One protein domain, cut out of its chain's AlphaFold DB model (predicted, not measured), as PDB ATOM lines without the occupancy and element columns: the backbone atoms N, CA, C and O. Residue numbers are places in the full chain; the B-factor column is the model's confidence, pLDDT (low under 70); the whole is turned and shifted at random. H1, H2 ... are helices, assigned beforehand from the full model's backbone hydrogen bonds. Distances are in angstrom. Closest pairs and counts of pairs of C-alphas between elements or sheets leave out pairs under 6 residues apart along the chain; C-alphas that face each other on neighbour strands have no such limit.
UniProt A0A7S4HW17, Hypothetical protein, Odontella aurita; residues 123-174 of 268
ATOM      1  N   THR A 123     267.394 224.519 118.101       64.69
ATOM      2  CA  THR A 123     266.023 224.610 118.636       64.69
ATOM      3  C   THR A 123     265.880 223.925 119.997       64.69
ATOM      4  O   THR A 123     265.100 224.371 120.833       64.69
ATOM      5  N   PHE A 124     266.672 222.878 120.255       65.75
ATOM      6  CA  PHE A 124     266.706 222.190 121.544       65.75
ATOM      7  C   PHE A 124     268.123 222.183 122.114       65.75
ATOM      8  O   PHE A 124     269.056 221.778 121.411       65.75
ATOM      9  N   PRO A 125     268.312 222.565 123.390       72.12
ATOM     10  CA  PRO A 125     269.628 222.520 124.002       72.12
ATOM     11  C   PRO A 125     270.149 221.075 124.036       72.12
ATOM     12  O   PRO A 125     269.405 220.112 124.242       72.12
ATOM     13  N   ALA A 126     271.453 220.913 123.810       78.38
ATOM     14  CA  ALA A 126     272.109 219.606 123.848       78.38
ATOM     15  C   ALA A 126     272.191 219.027 125.275       78.38
ATOM     16  O   ALA A 126     272.333 217.817 125.441       78.38
ATOM     17  N   SER A 127     272.096 219.884 126.294       86.75
ATOM     18  CA  SER A 127     272.133 219.524 127.709       86.75
ATOM     19  C   SER A 127     271.269 220.469 128.546       86.75
ATOM     20  O   SER A 127     271.078 221.634 128.197       86.75
ATOM     21  N   VAL A 128     270.754 219.961 129.667       90.44
ATOM     22  CA  VAL A 128     270.028 220.769 130.660       90.44
ATOM     23  C   VAL A 128     271.010 221.650 131.440       90.44
ATOM     24  O   VAL A 128     272.098 221.201 131.813       90.44
ATOM     25  N   SER A 129     270.627 222.902 131.703       93.38
ATOM     26  CA  SER A 129     271.446 223.826 132.500       93.38
ATOM     27  C   SER A 129     271.573 223.368 133.962       93.38
ATOM     28  O   SER A 129     270.690 222.701 134.498       93.38
ATOM     29  N   ASP A 130     272.662 223.740 134.646       93.19
ATOM     30  CA  ASP A 130     272.849 223.394 136.068       93.19
ATOM     31  C   ASP A 130     271.739 223.946 136.969       93.19
ATOM     32  O   ASP A 130     271.321 223.281 137.918       93.19
ATOM     33  N   GLU A 131     271.261 225.150 136.661       95.06
ATOM     34  CA  GLU A 131     270.180 225.817 137.386       95.06
ATOM     35  C   GLU A 131     268.861 225.047 137.235       95.06
ATOM     36  O   GLU A 131     268.179 224.760 138.219       95.06
ATOM     37  N   GLU A 132     268.523 224.645 136.011       93.44
ATOM     38  CA  GLU A 132     267.311 223.878 135.726       93.44
ATOM     39  C   GLU A 132     267.366 222.471 136.329       93.44
ATOM     40  O   GLU A 132     266.397 222.032 136.954       93.44
ATOM     41  N   LEU A 133     268.523 221.803 136.253       95.38
ATOM     42  CA  LEU A 133     268.733 220.518 136.917       95.38
ATOM     43  C   LEU A 133     268.518 220.634 138.434       95.38
ATOM     44  O   LEU A 133     267.856 219.781 139.021       95.38
ATOM     45  N   HIS A 134     269.027 221.692 139.076       95.12
ATOM     46  CA  HIS A 134     268.806 221.918 140.508       95.12
ATOM     47  C   HIS A 134     267.336 222.193 140.837       95.12
ATOM     48  O   HIS A 134     266.848 221.708 141.860       95.12
ATOM     49  N   ARG A 135     266.614 222.939 139.992       94.88
ATOM     50  CA  ARG A 135     265.172 223.176 140.175       94.88
ATOM     51  C   ARG A 135     264.374 221.878 140.094       94.88
ATOM     52  O   ARG A 135     263.561 221.618 140.980       94.88
ATOM     53  N   LEU A 136     264.637 221.047 139.086       94.81
ATOM     54  CA  LEU A 136     263.985 219.745 138.925       94.81
ATOM     55  C   LEU A 136     264.324 218.801 140.081       94.81
ATOM     56  O   LEU A 136     263.431 218.197 140.669       94.81
ATOM     57  N   ALA A 137     265.594 218.740 140.476       95.62
ATOM     58  CA  ALA A 137     266.040 217.913 141.588       95.62
ATOM     59  C   ALA A 137     265.369 218.308 142.916       95.62
ATOM     60  O   ALA A 137     264.925 217.435 143.662       95.62
ATOM     61  N   ARG A 138     265.206 219.616 143.178       95.50
ATOM     62  CA  ARG A 138     264.457 220.116 144.345       95.50
ATOM     63  C   ARG A 138     262.993 219.684 144.321       95.50
ATOM     64  O   ARG A 138     262.494 219.249 145.352       95.50
ATOM     65  N   ARG A 139     262.320 219.774 143.168       94.12
ATOM     66  CA  ARG A 139     260.915 219.345 143.017       94.12
ATOM     67  C   ARG A 139     260.740 217.843 143.238       94.12
ATOM     68  O   ARG A 139     259.770 217.429 143.857       94.12
ATOM     69  N   CYS A 140     261.703 217.044 142.788       96.00
ATOM     70  CA  CYS A 140     261.682 215.592 142.954       96.00
ATOM     71  C   CYS A 140     262.255 215.112 144.299       96.00
ATOM     72  O   CYS A 140     262.311 213.906 144.524       96.00
ATOM     73  N   LEU A 141     262.703 216.020 145.176       95.94
ATOM     74  CA  LEU A 141     263.376 215.700 146.443       95.94
ATOM     75  C   LEU A 141     264.609 214.787 146.269       95.94
ATOM     76  O   LEU A 141     264.921 213.967 147.133       95.94
ATOM     77  N   ILE A 142     265.330 214.942 145.156       94.94
ATOM     78  CA  ILE A 142     266.569 214.212 144.862       94.94
ATOM     79  C   ILE A 142     267.747 215.151 145.119       94.94
ATOM     80  O   ILE A 142     267.821 216.236 144.545       94.94
ATOM     81  N   ASP A 143     268.708 214.743 145.948       95.31
ATOM     82  CA  ASP A 143     269.959 215.495 146.070       95.31
ATOM     83  C   ASP A 143     270.887 215.132 144.904       95.31
ATOM     84  O   ASP A 143     271.438 214.040 144.845       95.31
ATOM     85  N   VAL A 144     271.070 216.040 143.948       94.88
ATOM     86  CA  VAL A 144     272.004 215.854 142.820       94.88
ATOM     87  C   VAL A 144     273.455 216.178 143.186       94.88
ATOM     88  O   VAL A 144     274.361 215.883 142.408       94.88
ATOM     89  N   ARG A 145     273.715 216.761 144.363       93.06
ATOM     90  CA  ARG A 145     275.074 217.163 144.781       93.06
ATOM     91  C   ARG A 145     275.907 215.992 145.287       93.06
ATOM     92  O   ARG A 145     277.129 216.090 145.307       93.06
ATOM     93  N   ILE A 146     275.255 214.903 145.694       96.19
ATOM     94  CA  ILE A 146     275.938 213.665 146.094       96.19
ATOM     95  C   ILE A 146     276.476 212.889 144.886       96.19
ATOM     96  O   ILE A 146     277.302 211.994 145.058       96.19
ATOM     97  N   LEU A 147     276.006 213.208 143.674       93.81
ATOM     98  CA  LEU A 147     276.424 212.522 142.461       93.81
ATOM     99  C   LEU A 147     277.821 212.991 142.024       93.81
ATOM    100  O   LEU A 147     278.118 214.190 142.081       93.81
ATOM    101  N   PRO A 148     278.674 212.076 141.529       97.19
ATOM    102  CA  PRO A 148     279.920 212.444 140.874       97.19
ATOM    103  C   PRO A 148     279.674 213.415 139.709       97.19
ATOM    104  O   PRO A 148     278.655 213.308 139.020       97.19
ATOM    105  N   PRO A 149     280.614 214.330 139.413       94.75
ATOM    106  CA  PRO A 149     280.446 215.292 138.327       94.75
ATOM    107  C   PRO A 149     280.246 214.612 136.965       94.75
ATOM    108  O   PRO A 149     279.458 215.103 136.165       94.75
ATOM    109  N   SER A 150     280.886 213.460 136.724       95.81
ATOM    110  CA  SER A 150     280.684 212.652 135.511       95.81
ATOM    111  C   SER A 150     279.236 212.201 135.340       95.81
ATOM    112  O   SER A 150     278.683 212.267 134.244       95.81
ATOM    113  N   ASP A 151     278.617 211.768 136.433       96.00
ATOM    114  CA  ASP A 151     277.272 211.203 136.425       96.00
ATOM    115  C   ASP A 151     276.237 212.316 136.324       96.00
ATOM    116  O   ASP A 151     275.222 212.160 135.652       96.00
ATOM    117  N   ARG A 152     276.529 213.480 136.914       95.12
ATOM    118  CA  ARG A 152     275.714 214.684 136.762       95.12
ATOM    119  C   ARG A 152     275.700 215.189 135.320       95.12
ATOM    120  O   ARG A 152     274.630 215.511 134.816       95.12
ATOM    121  N   GLU A 153     276.848 215.235 134.642       94.19
ATOM    122  CA  GLU A 153     276.892 215.609 133.219       94.19
ATOM    123  C   GLU A 153     276.141 214.599 132.350       94.19
ATOM    124  O   GLU A 153     275.350 214.980 131.486       94.19
ATOM    125  N   ARG A 154     276.309 213.304 132.628       94.00
ATOM    126  CA  ARG A 154     275.544 212.256 131.950       94.00
ATOM    127  C   ARG A 154     274.036 212.425 132.161       94.00
ATOM    128  O   ARG A 154     273.282 212.360 131.194       94.00
ATOM    129  N   LEU A 155     273.610 212.701 133.393       94.94
ATOM    130  CA  LEU A 155     272.211 212.941 133.738       94.94
ATOM    131  C   LEU A 155     271.639 214.142 132.979       94.94
ATOM    132  O   LEU A 155     270.527 214.049 132.470       94.94
ATOM    133  N   LYS A 156     272.388 215.245 132.849       94.69
ATOM    134  CA  LYS A 156     271.954 216.415 132.065       94.69
ATOM    135  C   LYS A 156     271.687 216.068 130.605       94.69
ATOM    136  O   LYS A 156     270.717 216.563 130.036       94.69
ATOM    137  N   VAL A 157     272.552 215.256 129.998       91.62
ATOM    138  CA  VAL A 157     272.416 214.839 128.594       91.62
ATOM    139  C   VAL A 157     271.237 213.883 128.424       91.62
ATOM    140  O   VAL A 157     270.417 214.072 127.528       91.62
ATOM    141  N   GLU A 158     271.114 212.883 129.299       91.38
ATOM    142  CA  GLU A 158     270.008 211.919 129.252       91.38
ATOM    143  C   GLU A 158     268.653 212.605 129.494       91.38
ATOM    144  O   GLU A 158     267.693 212.352 128.765       91.38
ATOM    145  N   LEU A 159     268.587 213.535 130.451       93.38
ATOM    146  CA  LEU A 159     267.389 214.320 130.742       93.38
ATOM    147  C   LEU A 159     266.991 215.221 129.568       93.38
ATOM    148  O   LEU A 159     265.820 215.236 129.193       93.38
ATOM    149  N   ALA A 160     267.955 215.906 128.944       89.50
ATOM    150  CA  ALA A 160     267.701 216.697 127.738       89.50
ATOM    151  C   ALA A 160     267.153 215.824 126.596       89.50
ATOM    152  O   ALA A 160     266.223 216.226 125.897       89.50
ATOM    153  N   GLY A 161     267.688 214.609 126.437       86.38
ATOM    154  CA  GLY A 161     267.186 213.632 125.471       86.38
ATOM    155  C   GLY A 161     265.736 213.228 125.741       86.38
ATOM    156  O   GLY A 161     264.916 213.250 124.826       86.38
ATOM    157  N   MET A 162     265.396 212.918 126.995       87.88
ATOM    158  CA  MET A 162     264.022 212.570 127.377       87.88
ATOM    159  C   MET A 162     263.045 213.727 127.148       87.88
ATOM    160  O   MET A 162     261.984 213.515 126.566       87.88
ATOM    161  N   MET A 163     263.410 214.949 127.549       87.19
ATOM    162  CA  MET A 163     262.574 216.136 127.337       87.19
ATOM    163  C   MET A 163     262.312 216.390 125.848       87.19
ATOM    164  O   MET A 163     261.184 216.715 125.486       87.19
ATOM    165  N   ARG A 164     263.308 216.163 124.982       81.81
ATOM    166  CA  ARG A 164     263.143 216.254 123.524       81.81
ATOM    167  C   ARG A 164     262.187 215.194 122.977       81.81
ATOM    168  O   ARG A 164     261.341 215.496 122.146       81.81
ATOM    169  N   CYS A 165     262.299 213.947 123.433       82.62
ATOM    170  CA  CYS A 165     261.363 212.901 123.012       82.62
ATOM    171  C   CYS A 165     259.921 213.244 123.410       82.62
ATOM    172  O   CYS A 165     258.996 212.994 122.644       82.62
ATOM    173  N   ILE A 166     259.738 213.831 124.594       84.88
ATOM    174  CA  ILE A 166     258.423 214.256 125.080       84.88
ATOM    175  C   ILE A 166     257.900 215.442 124.260       84.88
ATOM    176  O   ILE A 166     256.734 215.425 123.875       84.88
ATOM    177  N   SER A 167     258.738 216.435 123.939       80.50
ATOM    178  CA  SER A 167     258.297 217.609 123.175       80.50
ATOM    179  C   SER A 167     257.771 217.241 121.789       80.50
ATOM    180  O   SER A 167     256.724 217.744 121.405       80.50
ATOM    181  N   VAL A 168     258.405 216.286 121.094       77.56
ATOM    182  CA  VAL A 168     257.917 215.784 119.792       77.56
ATOM    183  C   VAL A 168     256.483 215.252 119.894       77.56
ATOM    184  O   VAL A 168     255.660 215.527 119.031       77.56
ATOM    185  N   VAL A 169     256.158 214.534 120.972       79.25
ATOM    186  CA  VAL A 169     254.804 214.001 121.192       79.25
ATOM    187  C   VAL A 169     253.815 215.120 121.548       79.25
ATOM    188  O   VAL A 169     252.650 215.076 121.153       79.25
ATOM    189  N   CYS A 170     254.258 216.135 122.292       77.31
ATOM    190  CA  CYS A 170     253.417 217.263 122.695       77.31
ATOM    191  C   CYS A 170     253.136 218.255 121.549       77.31
ATOM    192  O   CYS A 170     252.032 218.804 121.480       77.31
ATOM    193  N   ASP A 171     254.074 218.473 120.630       65.88
ATOM    194  CA  ASP A 171     253.913 219.409 119.505       65.88
ATOM    195  C   ASP A 171     252.833 218.933 118.506       65.88
ATOM    196  O   ASP A 171     252.045 219.736 117.987       65.88
ATOM    197  N   ASP A 172     252.682 217.617 118.331       59.84
ATOM    198  CA  ASP A 172     251.595 217.018 117.537       59.84
ATOM    199  C   ASP A 172     250.203 217.256 118.164       59.84
ATOM    200  O   ASP A 172     249.188 217.376 117.469       59.84
ATOM    201  N   SER A 173     250.141 217.377 119.493       54.19
ATOM    202  CA  SER A 173     248.888 217.606 120.226       54.19
ATOM    203  C   SER A 173     248.460 219.076 120.298       54.19
ATOM    204  O   SER A 173     247.293 219.367 120.547       54.19
ATOM    205  N   SER A 174     249.381 220.015 120.064       50.88
ATOM    206  CA  SER A 174     249.106 221.458 120.157       50.88
ATOM    207  C   SER A 174     248.866 222.115 118.796       50.88
ATOM    208  O   SER A 174     248.102 223.070 118.707       50.88
TER     209      SER A 174
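What this domain is: This is residues 123 to 174 of the 268 residues of the protein "Hypothetical protein" of Odontella aurita (UniProt A0A7S4HW17). A long helix, H2, makes the longest axis, and a short helix, H1, stands crosswise beside its first half; the two meet loosely. Residues 123 to 129 run beside H2 before H1, and residues 168 to 174 of H2 stick out past a kink. The 52 printed residues include two named helices, H1 then H2, and no named strand, an all helix class. The whole is only just loose, close to compact, with a radius of gyration of the C-alphas of 12.3 A, and elongated, spanning 38 by 21 by 14 A.

Where its parts are: H1, residues 130 to 139, is 14.4 A long and begins at C-alpha 130 (272.849, 223.394, 136.068). H2, residues 149 to 174, is 36.7 A long and ends at C-alpha 174 (249.106, 221.458, 120.157).

How they stand to each other: H1 and H2 are close but not clearly touching; their closest C-alphas, of Leu 133 and Lys 156, are 7.1 A apart. Their lines are about perpendicular, at 76 degrees. Every O i to N i+4 pair is within hydrogen-bond range in H1, and 19 of 22 in H2.

The domain as a whole: The C-alphas farthest apart, of Pro 148 and Ser 174, are 38.2 A apart. The printed part has no cut, and the H1 to H2 link is short. Residues 123 to 124 and 171 to 174 have pLDDT under 70.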